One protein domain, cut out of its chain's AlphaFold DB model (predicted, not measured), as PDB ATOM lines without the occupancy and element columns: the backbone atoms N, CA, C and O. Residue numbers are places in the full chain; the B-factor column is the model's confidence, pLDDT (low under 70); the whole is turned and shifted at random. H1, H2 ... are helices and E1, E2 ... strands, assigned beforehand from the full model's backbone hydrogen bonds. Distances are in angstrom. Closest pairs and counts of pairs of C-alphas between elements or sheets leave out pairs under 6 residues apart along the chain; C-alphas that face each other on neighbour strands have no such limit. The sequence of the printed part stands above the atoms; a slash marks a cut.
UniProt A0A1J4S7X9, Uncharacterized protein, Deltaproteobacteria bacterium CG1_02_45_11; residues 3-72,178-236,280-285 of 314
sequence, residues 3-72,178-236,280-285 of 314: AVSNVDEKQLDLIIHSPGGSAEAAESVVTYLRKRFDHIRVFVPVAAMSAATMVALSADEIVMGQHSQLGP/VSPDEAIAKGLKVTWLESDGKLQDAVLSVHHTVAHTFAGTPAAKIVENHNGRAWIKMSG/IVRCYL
ATOM      1  N   ALA A   3      45.202  17.236 -15.480       74.75
ATOM      2  CA  ALA A   3      43.906  16.560 -15.460       74.75
ATOM      3  C   ALA A   3      43.666  15.591 -16.639       74.75
ATOM      4  O   ALA A   3      42.746  14.791 -16.589       74.75
ATOM      5  N   VAL A   4      44.469  15.626 -17.704       75.50
ATOM      6  CA  VAL A   4      44.328  14.709 -18.860       75.50
ATOM      7  C   VAL A   4      45.518  13.741 -18.950       75.50
ATOM      8  O   VAL A   4      45.557  12.838 -19.782       75.50
ATOM      9  N   SER A   5      46.508  13.893 -18.069       78.19
ATOM     10  CA  SER A   5      47.636  12.966 -17.982       78.19
ATOM     11  C   SER A   5      47.157  11.591 -17.508       78.19
ATOM     12  O   SER A   5      46.408  11.492 -16.535       78.19
ATOM     13  N   ASN A   6      47.650  10.533 -18.160       78.75
ATOM     14  CA  ASN A   6      47.372   9.126 -17.835       78.75
ATOM     15  C   ASN A   6      45.874   8.766 -17.859       78.75
ATOM     16  O   ASN A   6      45.425   7.907 -17.110       78.75
ATOM     17  N   VAL A   7      45.097   9.471 -18.678       84.56
ATOM     18  CA  VAL A   7      43.777   9.024 -19.135       84.56
ATOM     19  C   VAL A   7      44.051   8.214 -20.388       84.56
ATOM     20  O   VAL A   7      44.657   8.777 -21.298       84.56
ATOM     21  N   ASP A   8      43.699   6.931 -20.424       85.81
ATOM     22  CA  ASP A   8      44.011   6.020 -21.540       85.81
ATOM     23  C   ASP A   8      42.894   5.978 -22.581       85.81
ATOM     24  O   ASP A   8      43.146   5.784 -23.775       85.81
ATOM     25  N   GLU A   9      41.677   6.251 -22.127       89.50
ATOM     26  CA  GLU A   9      40.456   6.264 -22.902       89.50
ATOM     27  C   GLU A   9      40.537   7.214 -24.108       89.50
ATOM     28  O   GLU A   9      41.269   8.211 -24.136       89.50
ATOM     29  N   LYS A  10      39.771   6.870 -25.145       92.75
ATOM     30  CA  LYS A  10      39.713   7.596 -26.424       92.75
ATOM     31  C   LYS A  10      38.433   8.391 -26.626       92.75
ATOM     32  O   LYS A  10      38.332   9.157 -27.571       92.75
ATOM     33  N   GLN A  11      37.480   8.222 -25.729       95.56
ATOM     34  CA  GLN A  11      36.242   8.985 -25.693       95.56
ATOM     35  C   GLN A  11      36.392  10.066 -24.615       95.56
ATOM     36  O   GLN A  11      37.236   9.935 -23.732       95.56
ATOM     37  N   LEU A  12      35.617  11.139 -24.674       95.06
ATOM     38  CA  LEU A  12      35.633  12.174 -23.645       95.06
ATOM     39  C   LEU A  12      34.230  12.720 -23.443       95.06
ATOM     40  O   LEU A  12      33.654  13.277 -24.367       95.06
ATOM     41  N   ASP A  13      33.728  12.651 -22.221       96.19
ATOM     42  CA  ASP A  13      32.620  13.484 -21.778       96.19
ATOM     43  C   ASP A  13      33.204  14.743 -21.127       96.19
ATOM     44  O   ASP A  13      34.086  14.674 -20.287       96.19
ATOM     45  N   LEU A  14      32.769  15.937 -21.498       95.94
ATOM     46  CA  LEU A  14      33.298  17.177 -20.940       95.94
ATOM     47  C   LEU A  14      32.160  18.027 -20.383       95.94
ATOM     48  O   LEU A  14      31.397  18.621 -21.126       95.94
ATOM     49  N   ILE A  15      32.054  18.103 -19.061       97.25
ATOM     50  CA  ILE A  15      31.144  18.984 -18.332       97.25
ATOM     51  C   ILE A  15      31.722  20.403 -18.292       97.25
ATOM     52  O   ILE A  15      32.750  20.660 -17.667       97.25
ATOM     53  N   ILE A  16      31.047  21.358 -18.923       95.75
ATOM     54  CA  ILE A  16      31.467  22.762 -18.974       95.75
ATOM     55  C   ILE A  16      30.418  23.638 -18.307       95.75
ATOM     56  O   ILE A  16      29.260  23.658 -18.712       95.75
ATOM     57  N   HIS A  17      30.849  24.435 -17.332       94.81
ATOM     58  CA  HIS A  17      30.077  25.574 -16.858       94.81
ATOM     59  C   HIS A  17      30.985  26.796 -16.747       94.81
ATOM     60  O   HIS A  17      31.749  26.933 -15.798       94.81
ATOM     61  N   SER A  18      30.965  27.682 -17.734       94.00
ATOM     62  CA  SER A  18      31.934  28.774 -17.785       94.00
ATOM     63  C   SER A  18      31.364  30.014 -18.470       94.00
ATOM     64  O   SER A  18      30.712  29.883 -19.509       94.00
ATOM     65  N   PRO A  19      31.657  31.223 -17.946       90.81
ATOM     66  CA  PRO A  19      31.306  32.483 -18.598       90.81
ATOM     67  C   PRO A  19      32.176  32.781 -19.835       90.81
ATOM     68  O   PRO A  19      31.963  33.792 -20.497       90.81
ATOM     69  N   GLY A  20      33.167  31.936 -20.136       89.38
ATOM     70  CA  GLY A  20      34.081  32.111 -21.261       89.38
ATOM     71  C   GLY A  20      35.472  32.578 -20.839       89.38
ATOM     72  O   GLY A  20      35.960  32.246 -19.754       89.38
ATOM     73  N   GLY A  21      36.147  33.293 -21.737       89.56
ATOM     74  CA  GLY A  21      37.550  33.678 -21.614       89.56
ATOM     75  C   GLY A  21      38.155  34.001 -22.980       89.56
ATOM     76  O   GLY A  21      37.454  34.474 -23.867       89.56
ATOM     77  N   SER A  22      39.448  33.725 -23.154       91.06
ATOM     78  CA  SER A  22      40.148  33.922 -24.433       91.06
ATOM     79  C   SER A  22      39.792  32.831 -25.450       91.06
ATOM     80  O   SER A  22      39.732  31.643 -25.111       91.06
ATOM     81  N   ALA A  23      39.597  33.246 -26.703       91.44
ATOM     82  CA  ALA A  23      39.371  32.352 -27.833       91.44
ATOM     83  C   ALA A  23      40.614  31.497 -28.128       91.44
ATOM     84  O   ALA A  23      40.505  30.294 -28.330       91.44
ATOM     85  N   GLU A  24      41.808  32.076 -28.050       93.69
ATOM     86  CA  GLU A  24      43.096  31.402 -28.255       93.69
ATOM     87  C   GLU A  24      43.352  30.328 -27.185       93.69
ATOM     88  O   GLU A  24      43.869  29.239 -27.460       93.69
ATOM     89  N   ALA A  25      42.945  30.601 -25.940       92.56
ATOM     90  CA  ALA A  25      42.979  29.606 -24.877       92.56
ATOM     91  C   ALA A  25      42.017  28.443 -25.172       92.56
ATOM     92  O   ALA A  25      42.381  27.285 -24.956       92.56
ATOM     93  N   ALA A  26      40.818  28.732 -25.695       94.81
ATOM     94  CA  ALA A  26      39.900  27.698 -26.165       94.81
ATOM     95  C   ALA A  26      40.506  26.900 -27.330       94.81
ATOM     96  O   ALA A  26      40.478  25.675 -27.275       94.81
ATOM     97  N   GLU A  27      41.137  27.549 -28.314       96.12
ATOM     98  CA  GLU A  27      41.825  26.881 -29.429       96.12
ATOM     99  C   GLU A  27      42.882  25.891 -28.946       96.12
ATOM    100  O   GLU A  27      42.935  24.744 -29.395       96.12
ATOM    101  N   SER A  28      43.700  26.322 -27.987       95.00
ATOM    102  CA  SER A  28      44.760  25.506 -27.399       95.00
ATOM    103  C   SER A  28      44.190  24.286 -26.674       95.00
ATOM    104  O   SER A  28      44.712  23.177 -26.815       95.00
ATOM    105  N   VAL A  29      43.103  24.472 -25.915       93.38
ATOM    106  CA  VAL A  29      42.403  23.380 -25.225       93.38
ATOM    107  C   VAL A  29      41.793  22.414 -26.234       93.38
ATOM    108  O   VAL A  29      42.068  21.221 -26.151       93.38
ATOM    109  N   VAL A  30      41.022  22.906 -27.204       96.38
ATOM    110  CA  VAL A  30      40.359  22.080 -28.222       96.38
ATOM    111  C   VAL A  30      41.383  21.287 -29.022       96.38
ATOM    112  O   VAL A  30      41.264  20.069 -29.124       96.38
ATOM    113  N   THR A  31      42.440  21.940 -29.507       96.50
ATOM    114  CA  THR A  31      43.522  21.286 -30.259       96.50
ATOM    115  C   THR A  31      44.178  20.177 -29.442       96.50
ATOM    116  O   THR A  31      44.465  19.100 -29.962       96.50
ATOM    117  N   TYR A  32      44.420  20.414 -28.151       94.25
ATOM    118  CA  TYR A  32      44.985  19.398 -27.270       94.25
ATOM    119  C   TYR A  32      44.027  18.218 -27.053       94.25
ATOM    120  O   TYR A  32      44.446  17.067 -27.179       94.25
ATOM    121  N   LEU A  33      42.750  18.489 -26.763       94.38
ATOM    122  CA  LEU A  33      41.743  17.447 -26.554       94.38
ATOM    123  C   LEU A  33      41.545  16.606 -27.822       94.38
ATOM    124  O   LEU A  33      41.580  15.382 -27.747       94.38
ATOM    125  N   ARG A  34      41.456  17.242 -28.994       95.25
ATOM    126  CA  ARG A  34      41.289  16.573 -30.294       95.25
ATOM    127  C   ARG A  34      42.504  15.766 -30.749       95.25
ATOM    128  O   ARG A  34      42.359  14.855 -31.550       95.25
ATOM    129  N   LYS A  35      43.699  16.038 -30.213       94.38
ATOM    130  CA  LYS A  35      44.867  15.154 -30.392       94.38
ATOM    131  C   LYS A  35      44.811  13.903 -29.516       94.38
ATOM    132  O   LYS A  35      45.523  12.941 -29.794       94.38
ATOM    133  N   ARG A  36      44.046  13.930 -28.420       92.44
ATOM    134  CA  ARG A  36      44.032  12.858 -27.414       92.44
ATOM    135  C   ARG A  36      42.821  11.936 -27.521       92.44
ATOM    136  O   ARG A  36      42.973  10.746 -27.217       92.44
ATOM    137  N   PHE A  37      41.677  12.491 -27.904       94.62
ATOM    138  CA  PHE A  37      40.373  11.841 -27.907       94.62
ATOM    139  C   PHE A  37      39.765  11.857 -29.307       94.62
ATOM    140  O   PHE A  37      39.811  12.872 -30.002       94.62
ATOM    141  N   ASP A  38      39.173  10.730 -29.677       95.44
ATOM    142  CA  ASP A  38      38.595  10.477 -30.992       95.44
ATOM    143  C   ASP A  38      37.159  11.011 -31.071       95.44
ATOM    144  O   ASP A  38      36.718  11.453 -32.126       95.44
ATOM    145  N   HIS A  39      36.446  11.021 -29.941       97.31
ATOM    146  CA  HIS A  39      35.082  11.540 -29.821       97.31
ATOM    147  C   HIS A  39      34.921  12.284 -28.503       97.31
ATOM    148  O   HIS A  39      35.354  11.811 -27.447       97.31
ATOM    149  N   ILE A  40      34.301  13.454 -28.578       98.06
ATOM    150  CA  ILE A  40      34.082  14.363 -27.465       98.06
ATOM    151  C   ILE A  40      32.596  14.699 -27.406       98.06
ATOM    152  O   ILE A  40      32.040  15.267 -28.342       98.06
ATOM    153  N   ARG A  41      31.973  14.429 -26.265       98.31
ATOM    154  CA  ARG A  41      30.619  14.854 -25.923       98.31
ATOM    155  C   ARG A  41      30.689  15.925 -24.848       98.31
ATOM    156  O   ARG A  41      31.298  15.709 -23.806       98.31
ATOM    157  N   VAL A  42      30.068  17.082 -25.062       98.56
ATOM    158  CA  VAL A  42      30.097  18.178 -24.078       98.56
ATOM    159  C   VAL A  42      28.778  18.273 -23.326       98.56
ATOM    160  O   VAL A  42      27.730  18.456 -23.925       98.56
ATOM    161  N   PHE A  43      28.829  18.210 -22.003       98.56
ATOM    162  CA  PHE A  43      27.699  18.436 -21.113       98.56
ATOM    163  C   PHE A  43      27.693  19.889 -20.646       98.56
ATOM    164  O   PHE A  43      28.659  20.365 -20.052       98.56
ATOM    165  N   VAL A  44      26.582  20.586 -20.846       98.06
ATOM    166  CA  VAL A  44      26.375  21.937 -20.320       98.06
ATOM    167  C   VAL A  44      25.282  21.846 -19.263       98.06
ATOM    168  O   VAL A  44      24.114  21.860 -19.630       98.06
ATOM    169  N   PRO A  45      25.601  21.726 -17.961       95.12
ATOM    170  CA  PRO A  45      24.581  21.612 -16.919       95.12
ATOM    171  C   PRO A  45      23.799  22.912 -16.725       95.12
ATOM    172  O   PRO A  45      22.608  22.853 -16.483       95.12
ATOM    173  N   VAL A  46      24.450  24.074 -16.859       95.06
ATOM    174  CA  VAL A  46      23.795  25.381 -16.662       95.06
ATOM    175  C   VAL A  46      24.165  26.384 -17.748       95.06
ATOM    176  O   VAL A  46      23.283  26.940 -18.382       95.06
ATOM    177  N   ALA A  47      25.450  26.656 -17.987       95.50
ATOM    178  CA  ALA A  47      25.833  27.725 -18.911       95.50
ATOM    179  C   ALA A  47      27.241  27.539 -19.473       95.50
ATOM    180  O   ALA A  47      28.195  27.405 -18.709       95.50
ATOM    181  N   ALA A  48      27.379  27.617 -20.791       97.12
ATOM    182  CA  ALA A  48      28.655  27.797 -21.470       97.12
ATOM    183  C   ALA A  48      28.540  29.044 -22.352       97.12
ATOM    184  O   ALA A  48      27.729  29.071 -23.267       97.12
ATOM    185  N   MET A  49      29.310  30.087 -22.045       94.62
ATOM    186  CA  MET A  49      29.230  31.383 -22.725       94.62
ATOM    187  C   MET A  49      30.536  31.704 -23.454       94.62
ATOM    188  O   MET A  49      31.617  31.299 -23.011       94.62
ATOM    189  N   SER A  50      30.458  32.469 -24.547       94.12
ATOM    190  CA  SER A  50      31.629  32.974 -25.273       94.12
ATOM    191  C   SER A  50      32.611  31.847 -25.640       94.12
ATOM    192  O   SER A  50      32.213  30.852 -26.244       94.12
ATOM    193  N   ALA A  51      33.878  31.934 -25.231       95.31
ATOM    194  CA  ALA A  51      34.880  30.893 -25.476       95.31
ATOM    195  C   ALA A  51      34.462  29.489 -24.984       95.31
ATOM    196  O   ALA A  51      34.865  28.489 -25.571       95.31
ATOM    197  N   ALA A  52      33.630  29.381 -23.942       96.62
ATOM    198  CA  ALA A  52      33.117  28.089 -23.487       96.62
ATOM    199  C   ALA A  52      32.086  27.501 -24.464       96.62
ATOM    200  O   ALA A  52      32.093  26.290 -24.686       96.62
ATOM    201  N   THR A  53      31.266  28.347 -25.101       98.06
ATOM    202  CA  THR A  53      30.427  27.935 -26.236       98.06
ATOM    203  C   THR A  53      31.298  27.410 -27.370       98.06
ATOM    204  O   THR A  53      31.003  26.358 -27.919       98.06
ATOM    205  N   MET A  54      32.403  28.091 -27.694       98.38
ATOM    206  CA  MET A  54      33.306  27.650 -28.764       98.38
ATOM    207  C   MET A  54      33.872  26.246 -28.488       98.38
ATOM    208  O   MET A  54      33.915  25.417 -29.393       98.38
ATOM    209  N   VAL A  55      34.241  25.944 -27.235       98.38
ATOM    210  CA  VAL A  55      34.660  24.588 -26.835       98.38
ATOM    211  C   VAL A  55      33.506  23.591 -26.969       98.38
ATOM    212  O   VAL A  55      33.714  22.501 -27.494       98.38
ATOM    213  N   ALA A  56      32.287  23.945 -26.552       98.50
ATOM    214  CA  ALA A  56      31.118  23.076 -26.708       98.50
ATOM    215  C   ALA A  56      30.801  22.769 -28.181       98.50
ATOM    216  O   ALA A  56      30.558  21.620 -28.532       98.50
ATOM    217  N   LEU A  57      30.888  23.771 -29.058       98.62
ATOM    218  CA  LEU A  57      30.695  23.625 -30.504       98.62
ATOM    219  C   LEU A  57      31.841  22.872 -31.189       98.62
ATOM    220  O   LEU A  57      31.700  22.445 -32.330       98.62
ATOM    221  N   SER A  58      32.967  22.679 -30.498       98.50
ATOM    222  CA  SER A  58      34.044  21.831 -30.995       98.50
ATOM    223  C   SER A  58      33.793  20.339 -30.794       98.50
ATOM    224  O   SER A  58      34.596  19.549 -31.279       98.50
ATOM    225  N   ALA A  59      32.734  19.955 -30.073       98.50
ATOM    226  CA  ALA A  59      32.371  18.578 -29.745       98.50
ATOM    227  C   ALA A  59      31.664  17.851 -30.904       98.50
ATOM    228  O   ALA A  59      31.212  18.470 -31.864       98.50
ATOM    229  N   ASP A  60      31.559  16.529 -30.807       98.69
ATOM    230  CA  ASP A  60      30.789  15.690 -31.735       98.69
ATOM    231  C   ASP A  60      29.283  15.771 -31.443       98.69
ATOM    232  O   ASP A  60      28.450  15.692 -32.349       98.69
ATOM    233  N   GLU A  61      28.935  15.971 -30.171       98.00
ATOM    234  CA  GLU A  61      27.572  16.150 -29.675       98.00
ATOM    235  C   GLU A  61      27.568  16.930 -28.351       98.00
ATOM    236  O   GLU A  61      28.555  16.949 -27.605       98.00
ATOM    237  N   ILE A  62      26.444  17.579 -28.052       98.62
ATOM    238  CA  ILE A  62      26.249  18.361 -26.830       98.62
ATOM    239  C   ILE A  62      25.085  17.756 -26.041       98.62
ATOM    240  O   ILE A  62      24.067  17.374 -26.609       98.62
ATOM    241  N   VAL A  63      25.211  17.681 -24.721       98.56
ATOM    242  CA  VAL A  63      24.129  17.306 -23.811       98.56
ATOM    243  C   VAL A  63      23.746  18.529 -22.990       98.56
ATOM    244  O   VAL A  63      24.587  19.115 -22.305       98.56
ATOM    245  N   MET A  64      22.481  18.926 -23.064       98.38
ATOM    246  CA  MET A  64      21.953  20.109 -22.382       98.38
ATOM    247  C   MET A  64      20.709  19.733 -21.578       98.38
ATOM    248  O   MET A  64      19.903  18.926 -22.033       98.38
ATOM    249  N   GLY A  65      20.557  20.310 -20.389       95.69
ATOM    250  CA  GLY A  65      19.327  20.250 -19.606       95.69
ATOM    251  C   GLY A  65      18.373  21.399 -19.939       95.69
ATOM    252  O   GLY A  65      18.735  22.355 -20.622       95.69
ATOM    253  N   GLN A  66      17.159  21.353 -19.397       94.12
ATOM    254  CA  GLN A  66      16.104  22.357 -19.625       94.12
ATOM    255  C   GLN A  66      16.497  23.791 -19.259       94.12
ATOM    256  O   GLN A  66      16.010  24.747 -19.860       94.12
ATOM    257  N   HIS A  67      17.373  23.950 -18.272       92.38
ATOM    258  CA  HIS A  67      17.854  25.248 -17.800       92.38
ATOM    259  C   HIS A  67      19.240  25.604 -18.352       92.38
ATOM    260  O   HIS A  67      19.795  26.646 -18.001       92.38
ATOM    261  N   SER A  68      19.803  24.743 -19.198       96.69
ATOM    262  CA  SER A  68      21.111  24.946 -19.795       96.69
ATOM    263  C   SER A  68      21.060  25.995 -20.889       96.69
ATOM    264  O   SER A  68      20.090  26.092 -21.639       96.69
ATOM    265  N   GLN A  69      22.149  26.737 -21.039       96.81
ATOM    266  CA  GLN A  69      22.282  27.708 -22.115       96.81
ATOM    267  C   GLN A  69      23.680  27.720 -22.723       96.81
ATOM    268  O   GLN A  69      24.691  27.582 -22.028       96.81
ATOM    269  N   LEU A  70      23.717  27.928 -24.034       97.69
ATOM    270  CA  LEU A  70      24.897  28.407 -24.740       97.69
ATOM    271  C   LEU A  70      24.835  29.938 -24.851       97.69
ATOM    272  O   LEU A  70      23.780  30.542 -24.636       97.69
ATOM    273  N   GLY A  71      25.958  30.568 -25.188       94.94
ATOM    274  CA  GLY A  71      26.035  32.016 -25.394       94.94
ATOM    275  C   GLY A  71      26.699  32.428 -26.711       94.94
ATOM    276  O   GLY A  71      27.401  31.612 -27.311       94.94
ATOM    277  N   PRO A  72      26.540  33.696 -27.133       94.81
ATOM    278  CA  PRO A  72      27.188  34.251 -28.318       94.81
ATOM    279  C   PRO A  72      28.713  34.125 -28.254       94.81
ATOM    280  O   PRO A  72      29.293  34.182 -27.169       94.81
ATOM    281  N   VAL A 178      21.113  31.078 -25.477       95.44
ATOM    282  CA  VAL A 178      20.684  30.131 -26.511       95.44
ATOM    283  C   VAL A 178      20.209  28.870 -25.803       95.44
ATOM    284  O   VAL A 178      21.013  28.184 -25.164       95.44
ATOM    285  N   SER A 179      18.906  28.595 -25.863       95.75
ATOM    286  CA  SER A 179      18.307  27.408 -25.245       95.75
ATOM    287  C   SER A 179      18.651  26.122 -26.016       95.75
ATOM    288  O   SER A 179      19.081  26.190 -27.173       95.75
ATOM    289  N   PRO A 180      18.432  24.934 -25.419       96.25
ATOM    290  CA  PRO A 180      18.579  23.669 -26.134       96.25
ATOM    291  C   PRO A 180      17.659  23.594 -27.360       96.25
ATOM    292  O   PRO A 180      18.103  23.177 -28.423       96.25
ATOM    293  N   ASP A 181      16.412  24.065 -27.247       96.94
ATOM    294  CA  ASP A 181      15.465  24.098 -28.369       96.94
ATOM    295  C   ASP A 181      15.970  24.967 -29.526       96.94
ATOM    296  O   ASP A 181      15.908  24.555 -30.682       96.94
ATOM    297  N   GLU A 182      16.514  26.154 -29.229       96.06
ATOM    298  CA  GLU A 182      17.093  27.045 -30.241       96.06
ATOM    299  C   GLU A 182      18.321  26.404 -30.903       96.06
ATOM    300  O   GLU A 182      18.463  26.455 -32.126       96.06
ATOM    301  N   ALA A 183      19.183  25.755 -30.115       96.88
ATOM    302  CA  ALA A 183      20.343  25.028 -30.619       96.88
ATOM    303  C   ALA A 183      19.939  23.874 -31.560       96.88
ATOM    304  O   ALA A 183      20.491  23.755 -32.656       96.88
ATOM    305  N   ILE A 184      18.938  23.073 -31.174       97.19
ATOM    306  CA  ILE A 184      18.382  21.983 -31.992       97.19
ATOM    307  C   ILE A 184      17.752  22.540 -33.269       97.19
ATOM    308  O   ILE A 184      18.031  22.042 -34.359       97.19
ATOM    309  N   ALA A 185      16.948  23.601 -33.162       96.94
ATOM    310  CA  ALA A 185      16.299  24.237 -34.307       96.94
ATOM    311  C   ALA A 185      17.310  24.799 -35.322       96.94
ATOM    312  O   ALA A 185      17.031  24.840 -36.519       96.94
ATOM    313  N   LYS A 186      18.501  25.200 -34.862       95.50
ATOM    314  CA  LYS A 186      19.621  25.624 -35.718       95.50
ATOM    315  C   LYS A 186      20.422  24.465 -36.312       95.50
ATOM    316  O   LYS A 186      21.294  24.708 -37.141       95.50
ATOM    317  N   GLY A 187      20.113  23.226 -35.938       96.62
ATOM    318  CA  GLY A 187      20.714  22.016 -36.492       96.62
ATOM    319  C   GLY A 187      21.885  21.454 -35.686       96.62
ATOM    320  O   GLY A 187      22.564  20.554 -36.178       96.62
ATOM    321  N   LEU A 188      22.142  21.947 -34.468       98.00
ATOM    322  CA  LEU A 188      23.144  21.341 -33.588       98.00
ATOM    323  C   LEU A 188      22.688  19.962 -33.095       98.00
ATOM    324  O   LEU A 188      21.514  19.741 -32.795       98.00
ATOM    325  N   LYS A 189      23.649  19.045 -32.941       98.19
ATOM    326  CA  LYS A 189      23.427  17.734 -32.321       98.19
ATOM    327  C   LYS A 189      23.366  17.882 -30.803       98.19
ATOM    328  O   LYS A 189      24.386  17.759 -30.122       98.19
ATOM    329  N   VAL A 190      22.172  18.168 -30.291       98.12
ATOM    330  CA  VAL A 190      21.913  18.299 -28.853       98.12
ATOM    331  C   VAL A 190      21.028  17.157 -28.363       98.12
ATOM    332  O   VAL A 190      19.971  16.895 -28.932       98.12
ATOM    333  N   THR A 191      21.452  16.501 -27.285       97.56
ATOM    334  CA  THR A 191      20.653  15.509 -26.556       97.56
ATOM    335  C   THR A 191      20.187  16.096 -25.226       97.56
ATOM    336  O   THR A 191      20.943  16.781 -24.537       97.56
ATOM    337  N   TRP A 192      18.941  15.814 -24.850       97.56
ATOM    338  CA  TRP A 192      18.377  16.241 -23.572       97.56
ATOM    339  C   TRP A 192      19.003  15.480 -22.408       97.56
ATOM    340  O   TRP A 192      18.978  14.247 -22.390       97.56
ATOM    341  N   LEU A 193      19.511  16.195 -21.406       96.44
ATOM    342  CA  LEU A 193      20.048  15.588 -20.187       96.44
ATOM    343  C   LEU A 193      18.958  14.819 -19.423       96.44
ATOM    344  O   LEU A 193      19.219  13.750 -18.884       96.44
ATOM    345  N   GLU A 194      17.723  15.322 -19.455       95.69
ATOM    346  CA  GLU A 194      16.526  14.724 -18.852       95.69
ATOM    347  C   GLU A 194      16.134  13.376 -19.479       95.69
ATOM    348  O   GLU A 194      15.313  12.657 -18.910       95.69
ATOM    349  N   SER A 195      16.698  13.006 -20.637       96.12
ATOM    350  CA  SER A 195      16.401  11.711 -21.263       96.12
ATOM    351  C   SER A 195      16.949  10.515 -20.468       96.12
ATOM    352  O   SER A 195      16.454   9.400 -20.630       96.12
ATOM    353  N   ASP A 196      17.920  10.739 -19.573       96.56
ATOM    354  CA  ASP A 196      18.428   9.745 -18.627       96.56
ATOM    355  C   ASP A 196      18.526  10.364 -17.226       96.56
ATOM    356  O   ASP A 196      19.481  11.065 -16.893       96.56
ATOM    357  N   GLY A 197      17.547  10.059 -16.369       95.62
ATOM    358  CA  GLY A 197      17.483  10.612 -15.013       95.62
ATOM    359  C   GLY A 197      18.684  10.259 -14.124       95.62
ATOM    360  O   GLY A 197      19.012  11.026 -13.224       95.62
ATOM    361  N   LYS A 198      19.381   9.138 -14.368       95.50
ATOM    362  CA  LYS A 198      20.595   8.798 -13.599       95.50
ATOM    363  C   LYS A 198      21.781   9.628 -14.056       95.50
ATOM    364  O   LYS A 198      22.570  10.080 -13.231       95.50
ATOM    365  N   LEU A 199      21.910   9.810 -15.367       94.56
ATOM    366  CA  LEU A 199      22.939  10.667 -15.938       94.56
ATOM    367  C   LEU A 199      22.724  12.123 -15.519       94.56
ATOM    368  O   LEU A 199      23.679  12.786 -15.124       94.56
ATOM    369  N   GLN A 200      21.475  12.590 -15.543       95.75
ATOM    370  CA  GLN A 200      21.097  13.910 -15.055       95.75
ATOM    371  C   GLN A 200      21.521  14.111 -13.600       95.75
ATOM    372  O   GLN A 200      22.227  15.075 -13.305       95.75
ATOM    373  N   ASP A 201      21.140  13.193 -12.708       96.38
ATOM    374  CA  ASP A 201      21.479  13.273 -11.286       96.38
ATOM    375  C   ASP A 201      22.999  13.300 -11.061       96.38
ATOM    376  O   ASP A 201      23.504  14.138 -10.314       96.38
ATOM    377  N   ALA A 202      23.756  12.468 -11.785       95.81
ATOM    378  CA  ALA A 202      25.215  12.455 -11.708       95.81
ATOM    379  C   ALA A 202      25.844  13.778 -12.185       95.81
ATOM    380  O   ALA A 202      26.688  14.352 -11.494       95.81
ATOM    381  N   VAL A 203      25.425  14.293 -13.346       95.25
ATOM    382  CA  VAL A 203      25.956  15.540 -13.926       95.25
ATOM    383  C   VAL A 203      25.636  16.744 -13.037       95.25
ATOM    384  O   VAL A 203      26.515  17.572 -12.780       95.25
ATOM    385  N   LEU A 204      24.405  16.835 -12.529       95.44
ATOM    386  CA  LEU A 204      23.991  17.926 -11.648       95.44
ATOM    387  C   LEU A 204      24.646  17.826 -10.269       95.44
ATOM    388  O   LEU A 204      25.100  18.843  -9.749       95.44
ATOM    389  N   SER A 205      24.804  16.624  -9.709       95.69
ATOM    390  CA  SER A 205      25.533  16.418  -8.448       95.69
ATOM    391  C   SER A 205      26.972  16.921  -8.538       95.69
ATOM    392  O   SER A 205      27.459  17.620  -7.644       95.69
ATOM    393  N   VAL A 206      27.647  16.633  -9.652       93.81
ATOM    394  CA  VAL A 206      28.988  17.158  -9.926       93.81
ATOM    395  C   VAL A 206      28.969  18.679 -10.029       93.81
ATOM    396  O   VAL A 206      29.781  19.344  -9.383       93.81
ATOM    397  N   HIS A 207      28.047  19.238 -10.816       94.50
ATOM    398  CA  HIS A 207      27.931  20.683 -10.985       94.50
ATOM    399  C   HIS A 207      27.715  21.396  -9.642       94.50
ATOM    400  O   HIS A 207      28.448  22.334  -9.326       94.50
ATOM    401  N   HIS A 208      26.778  20.921  -8.820       95.06
ATOM    402  CA  HIS A 208      26.477  21.503  -7.514       95.06
ATOM    403  C   HIS A 208      27.632  21.354  -6.525       95.06
ATOM    404  O   HIS A 208      27.950  22.307  -5.819       95.06
ATOM    405  N   THR A 209      28.325  20.212  -6.513       94.38
ATOM    406  CA  THR A 209      29.522  20.023  -5.673       94.38
ATOM    407  C   THR A 209      30.595  21.060  -6.003       94.38
ATOM    408  O   THR A 209      31.185  21.683  -5.115       94.38
ATOM    409  N   VAL A 210      30.825  21.298  -7.295       91.31
ATOM    410  CA  VAL A 210      31.786  22.303  -7.749       91.31
ATOM    411  C   VAL A 210      31.294  23.718  -7.424       91.31
ATOM    412  O   VAL A 210      32.075  24.525  -6.923       91.31
ATOM    413  N   ALA A 211      30.008  24.017  -7.621       92.00
ATOM    414  CA  ALA A 211      29.420  25.306  -7.259       92.00
ATOM    415  C   ALA A 211      29.563  25.608  -5.755       92.00
ATOM    416  O   ALA A 211      29.977  26.705  -5.383       92.00
ATOM    417  N   HIS A 212      29.315  24.623  -4.886       94.31
ATOM    418  CA  HIS A 212      29.555  24.748  -3.447       94.31
ATOM    419  C   HIS A 212      31.035  24.957  -3.119       94.31
ATOM    420  O   HIS A 212      31.355  25.746  -2.232       94.31
ATOM    421  N   THR A 213      31.942  24.310  -3.855       92.75
ATOM    422  CA  THR A 213      33.389  24.522  -3.693       92.75
ATOM    423  C   THR A 213      33.774  25.964  -4.027       92.75
ATOM    424  O   THR A 213      34.508  26.587  -3.262       92.75
ATOM    425  N   PHE A 214      33.245  26.532  -5.114       90.56
ATOM    426  CA  PHE A 214      33.453  27.943  -5.461       90.56
ATOM    427  C   PHE A 214      32.853  28.906  -4.435       90.56
ATOM    428  O   PHE A 214      33.462  29.922  -4.126       90.56
ATOM    429  N   ALA A 215      31.681  28.588  -3.885       91.31
ATOM    430  CA  ALA A 215      31.039  29.425  -2.876       91.31
ATOM    431  C   ALA A 215      31.749  29.369  -1.510       91.31
ATOM    432  O   ALA A 215      31.752  30.354  -0.775       91.31
ATOM    433  N   GLY A 216      32.325  28.218  -1.156       91.94
ATOM    434  CA  GLY A 216      32.926  27.969   0.157       91.94
ATOM    435  C   GLY A 216      34.445  28.136   0.225       91.94
ATOM    436  O   GLY A 216      35.012  28.035   1.310       91.94
ATOM    437  N   THR A 217      35.126  28.353  -0.903       93.12
ATOM    438  CA  THR A 217      36.594  28.417  -0.961       93.12
ATOM    439  C   THR A 217      37.062  29.519  -1.914       93.12
ATOM    440  O   THR A 217      36.315  29.916  -2.802       93.12
ATOM    441  N   PRO A 218      38.320  29.984  -1.813       92.69
ATOM    442  CA  PRO A 218      38.870  30.932  -2.776       92.69
ATOM    443  C   PRO A 218      39.281  30.275  -4.109       92.69
ATOM    444  O   PRO A 218      40.078  30.847  -4.854       92.69
ATOM    445  N   ALA A 219      38.793  29.072  -4.430       92.31
ATOM    446  CA  ALA A 219      39.003  28.484  -5.747       92.31
ATOM    447  C   ALA A 219      38.453  29.428  -6.829       92.31
ATOM    448  O   ALA A 219      37.360  29.963  -6.713       92.31
ATOM    449  N   ALA A 220      39.222  29.640  -7.893       88.94
ATOM    450  CA  ALA A 220      38.844  30.470  -9.041       88.94
ATOM    451  C   ALA A 220      38.681  29.654 -10.326       88.94
ATOM    452  O   ALA A 220      37.947  30.050 -11.230       88.94
ATOM    453  N   LYS A 221      39.352  28.500 -10.406       90.75
ATOM    454  CA  LYS A 221      39.208  27.553 -11.511       90.75
ATOM    455  C   LYS A 221      39.514  26.143 -11.038       90.75
ATOM    456  O   LYS A 221      40.489  25.939 -10.321       90.75
ATOM    457  N   ILE A 222      38.713  25.184 -11.485       91.56
ATOM    458  CA  ILE A 222      38.889  23.758 -11.204       91.56
ATOM    459  C   ILE A 222      38.865  23.017 -12.539       91.56
ATOM    460  O   ILE A 222      37.956  23.226 -13.343       91.56
ATOM    461  N   VAL A 223      39.879  22.180 -12.771       91.31
ATOM    462  CA  VAL A 223      39.938  21.225 -13.882       91.31
ATOM    463  C   VAL A 223      40.274  19.858 -13.306       91.31
ATOM    464  O   VAL A 223      41.365  19.668 -12.780       91.31
ATOM    465  N   GLU A 224      39.348  18.912 -13.396       90.88
ATOM    466  CA  GLU A 224      39.445  17.606 -12.736       90.88
ATOM    467  C   GLU A 224      38.980  16.474 -13.666       90.88
ATOM    468  O   GLU A 224      38.206  16.722 -14.597       90.88
ATOM    469  N   ASN A 225      39.452  15.248 -13.415       90.12
ATOM    470  CA  ASN A 225      39.044  14.033 -14.124       90.12
ATOM    471  C   ASN A 225      38.477  12.936 -13.203       90.12
ATOM    472  O   ASN A 225      38.469  13.066 -11.978       90.12
ATOM    473  N   HIS A 226      38.021  11.828 -13.798       87.44
ATOM    474  CA  HIS A 226      37.442  10.677 -13.088       87.44
ATOM    475  C   HIS A 226      38.445   9.873 -12.251       87.44
ATOM    476  O   HIS A 226      38.038   9.167 -11.337       87.44
ATOM    477  N   ASN A 227      39.747  10.024 -12.503       88.06
ATOM    478  CA  ASN A 227      40.818   9.392 -11.726       88.06
ATOM    479  C   ASN A 227      41.196  10.195 -10.464       88.06
ATOM    480  O   ASN A 227      42.218   9.916  -9.836       88.06
ATOM    481  N   GLY A 228      40.416  11.224 -10.109       85.81
ATOM    482  CA  GLY A 228      40.656  12.069  -8.937       85.81
ATOM    483  C   GLY A 228      41.842  13.026  -9.090       85.81
ATOM    484  O   GLY A 228      42.352  13.540  -8.095       85.81
ATOM    485  N   ARG A 229      42.316  13.270 -10.321       87.31
ATOM    486  CA  ARG A 229      43.381  14.245 -10.595       87.31
ATOM    487  C   ARG A 229      42.755  15.603 -10.859       87.31
ATOM    488  O   ARG A 229      41.975  15.743 -11.800       87.31
ATOM    489  N   ALA A 230      43.142  16.602 -10.074       89.38
ATOM    490  CA  ALA A 230      42.622  17.957 -10.181       89.38
ATOM    491  C   ALA A 230      43.750  18.988 -10.254       89.38
ATOM    492  O   ALA A 230      44.708  18.937  -9.488       89.38
ATOM    493  N   TRP A 231      43.588  19.963 -11.141       89.75
ATOM    494  CA  TRP A 231      44.312  21.221 -11.116       89.75
ATOM    495  C   TRP A 231      43.357  22.314 -10.638       89.75
ATOM    496  O   TRP A 231      42.317  22.561 -11.257       89.75
ATOM    497  N   ILE A 232      43.707  22.962  -9.529       90.94
ATOM    498  CA  ILE A 232      42.875  23.982  -8.890       90.94
ATOM    499  C   ILE A 232      43.675  25.276  -8.805       90.94
ATOM    500  O   ILE A 232      44.746  25.324  -8.200       90.94
ATOM    501  N   LYS A 233      43.142  26.344  -9.399       89.94
ATOM    502  CA  LYS A 233      43.677  27.695  -9.241       89.94
ATOM    503  C   LYS A 233      42.964  28.368  -8.081       89.94
ATOM    504  O   LYS A 233      41.753  28.559  -8.144       89.94
ATOM    505  N   MET A 234      43.723  28.785  -7.076       91.25
ATOM    506  CA  MET A 234      43.223  29.589  -5.961       91.25
ATOM    507  C   MET A 234      43.398  31.078  -6.278       91.25
ATOM    508  O   MET A 234      44.443  31.487  -6.788       91.25
ATOM    509  N   SER A 235      42.384  31.889  -5.993       85.44
ATOM    510  CA  SER A 235      42.504  33.345  -5.963       85.44
ATOM    511  C   SER A 235      43.035  33.764  -4.596       85.44
ATOM    512  O   SER A 235      42.412  33.500  -3.572       85.44
ATOM    513  N   GLY A 236      44.208  34.392  -4.553       69.94
ATOM    514  CA  GLY A 236      44.712  34.980  -3.316       69.94
ATOM    515  C   GLY A 236      44.019  36.312  -3.053       69.94
ATOM    516  O   GLY A 236      44.092  37.213  -3.886       69.94
ATOM    517  N   ILE A 280      34.175  26.838 -14.557       34.22
ATOM    518  CA  ILE A 280      34.174  25.363 -14.452       34.22
ATOM    519  C   ILE A 280      34.416  24.707 -15.823       34.22
ATOM    520  O   ILE A 280      33.686  24.946 -16.786       34.22
ATOM    521  N   VAL A 281      35.407  23.812 -15.895       26.28
ATOM    522  CA  VAL A 281      35.598  22.857 -17.003       26.28
ATOM    523  C   VAL A 281      36.038  21.525 -16.383       26.28
ATOM    524  O   VAL A 281      37.136  21.450 -15.839       26.28
ATOM    525  N   ARG A 282      35.206  20.479 -16.427       30.78
ATOM    526  CA  ARG A 282      35.487  19.151 -15.853       30.78
ATOM    527  C   ARG A 282      35.237  18.042 -16.876       30.78
ATOM    528  O   ARG A 282      34.167  17.995 -17.455       30.78
ATOM    529  N   CYS A 283      36.189  17.137 -17.081       25.94
ATOM    530  CA  CYS A 283      36.076  16.027 -18.036       25.94
ATOM    531  C   CYS A 283      35.696  14.713 -17.325       25.94
ATOM    532  O   CYS A 283      36.376  14.314 -16.383       25.94
ATOM    533  N   TYR A 284      34.654  14.028 -17.788       32.09
ATOM    534  CA  TYR A 284      34.235  12.676 -17.412       32.09
ATOM    535  C   TYR A 284      34.316  11.691 -18.585       32.09
ATOM    536  O   TYR A 284      34.622  12.054 -19.709       32.09
ATOM    537  N   LEU A 285      34.064  10.418 -18.316       25.94
ATOM    538  CA  LEU A 285      33.999   9.316 -19.273       25.94
ATOM    539  C   LEU A 285      32.990   8.295 -18.722       25.94
ATOM    540  O   LEU A 285      32.888   8.178 -17.496       25.94
TER     541      LEU A 285
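AT A GLANCE: This is residues 3 to 72, 178 to 236 and 280 to 285 of the 314 residues of an uncharacterized protein of Deltaproteobacteria bacterium CG1_02_45_11 (UniProt A0A1J4S7X9). A strongly twisted sheet of five strands forms the core, with the long helix H4 crossing one face and the short helices H2 and H3 over the other, where H1 packs on H2. A small hairpin, E5 and E6, sits beyond the sheet's edge strand E7, toward the opposite end of the domain from H3. The 135 printed residues hold four named helices and seven named strands, in the order E1 H1 E2 H2 E3 H3 E4 H4 E5 E6 E7. The sheet's order is E4 E3 E2 E1 E7, mixed, and the class is mixed, helices and strands. The whole is compact, with a radius of gyration of the C-alphas of 14.2 A and spans of 42 by 33 by 30 A.

IN THESE COORDINATES: E1, residues 11 to 17, begins at C-alpha 11 (36.242, 8.985, -25.693) and is 19.8 A long. H1, residues 23 to 36, is 20.0 A long, and E2, residues 39 to 44, is 16.6 A. H2 is residues 51 to 57, E3 residues 61 to 64, H3 residues 180 to 185 and E4 residues 190 to 192. H4, residues 197 to 216, runs 27.7 A to C-alpha 216 (32.926, 27.969, 0.157). E5 is residues 219 to 224, E6 residues 230 to 234, and E7, residues 280 to 284, ends at C-alpha 284 (34.235, 12.676, -17.412).

HOW THE PARTS SIT: E1 and E2 are parallel, with N 14 and O 41 2.7 A apart, within hydrogen-bond range. E2 and E3 are parallel, with N 63 and O 42 at 2.8 A, and so are E3 and E4, with N 191 and O 62 at 2.8 A. E1 and E7 are antiparallel, with N 15 and O 282 at 2.7 A. E1, H1, E2 and E2, H2, E3 are strand-helix-strand units, two parallel neighbour strands with a helix between, each with a right-handed crossover. H2, at a height over the sheet of 9.1 A, is on the same face as H3, at 9.2 A. H1 only grazes the sheet with residues 30 to 36, but touches H2, closest at the C-alphas of Ala 23 and Ala 51, 5.3 A. H4 is on the opposite face, at a height of 10.2 A, slantwise to the strands. E5 and E6 form an antiparallel hairpin, with N 223 and O 231 at 2.9 A; the closest C-alphas of E5 and E7, those of Glu 224 and Arg 282, are 5.3 A apart. In H1, H2, H3 and H4 every O i to N i+4 pair is within hydrogen-bond range.

THE WHOLE: The C-alphas farthest apart, those of Ala 185 and Gly 236, are 43.4 A apart. Residues 73 to 177 and 237 to 279 are not printed; the gaps between C-alphas are 7.9 A and 18.1 A. Of the links printed whole, none is long. Residues 236 and 280 to 285 have pLDDT under 70.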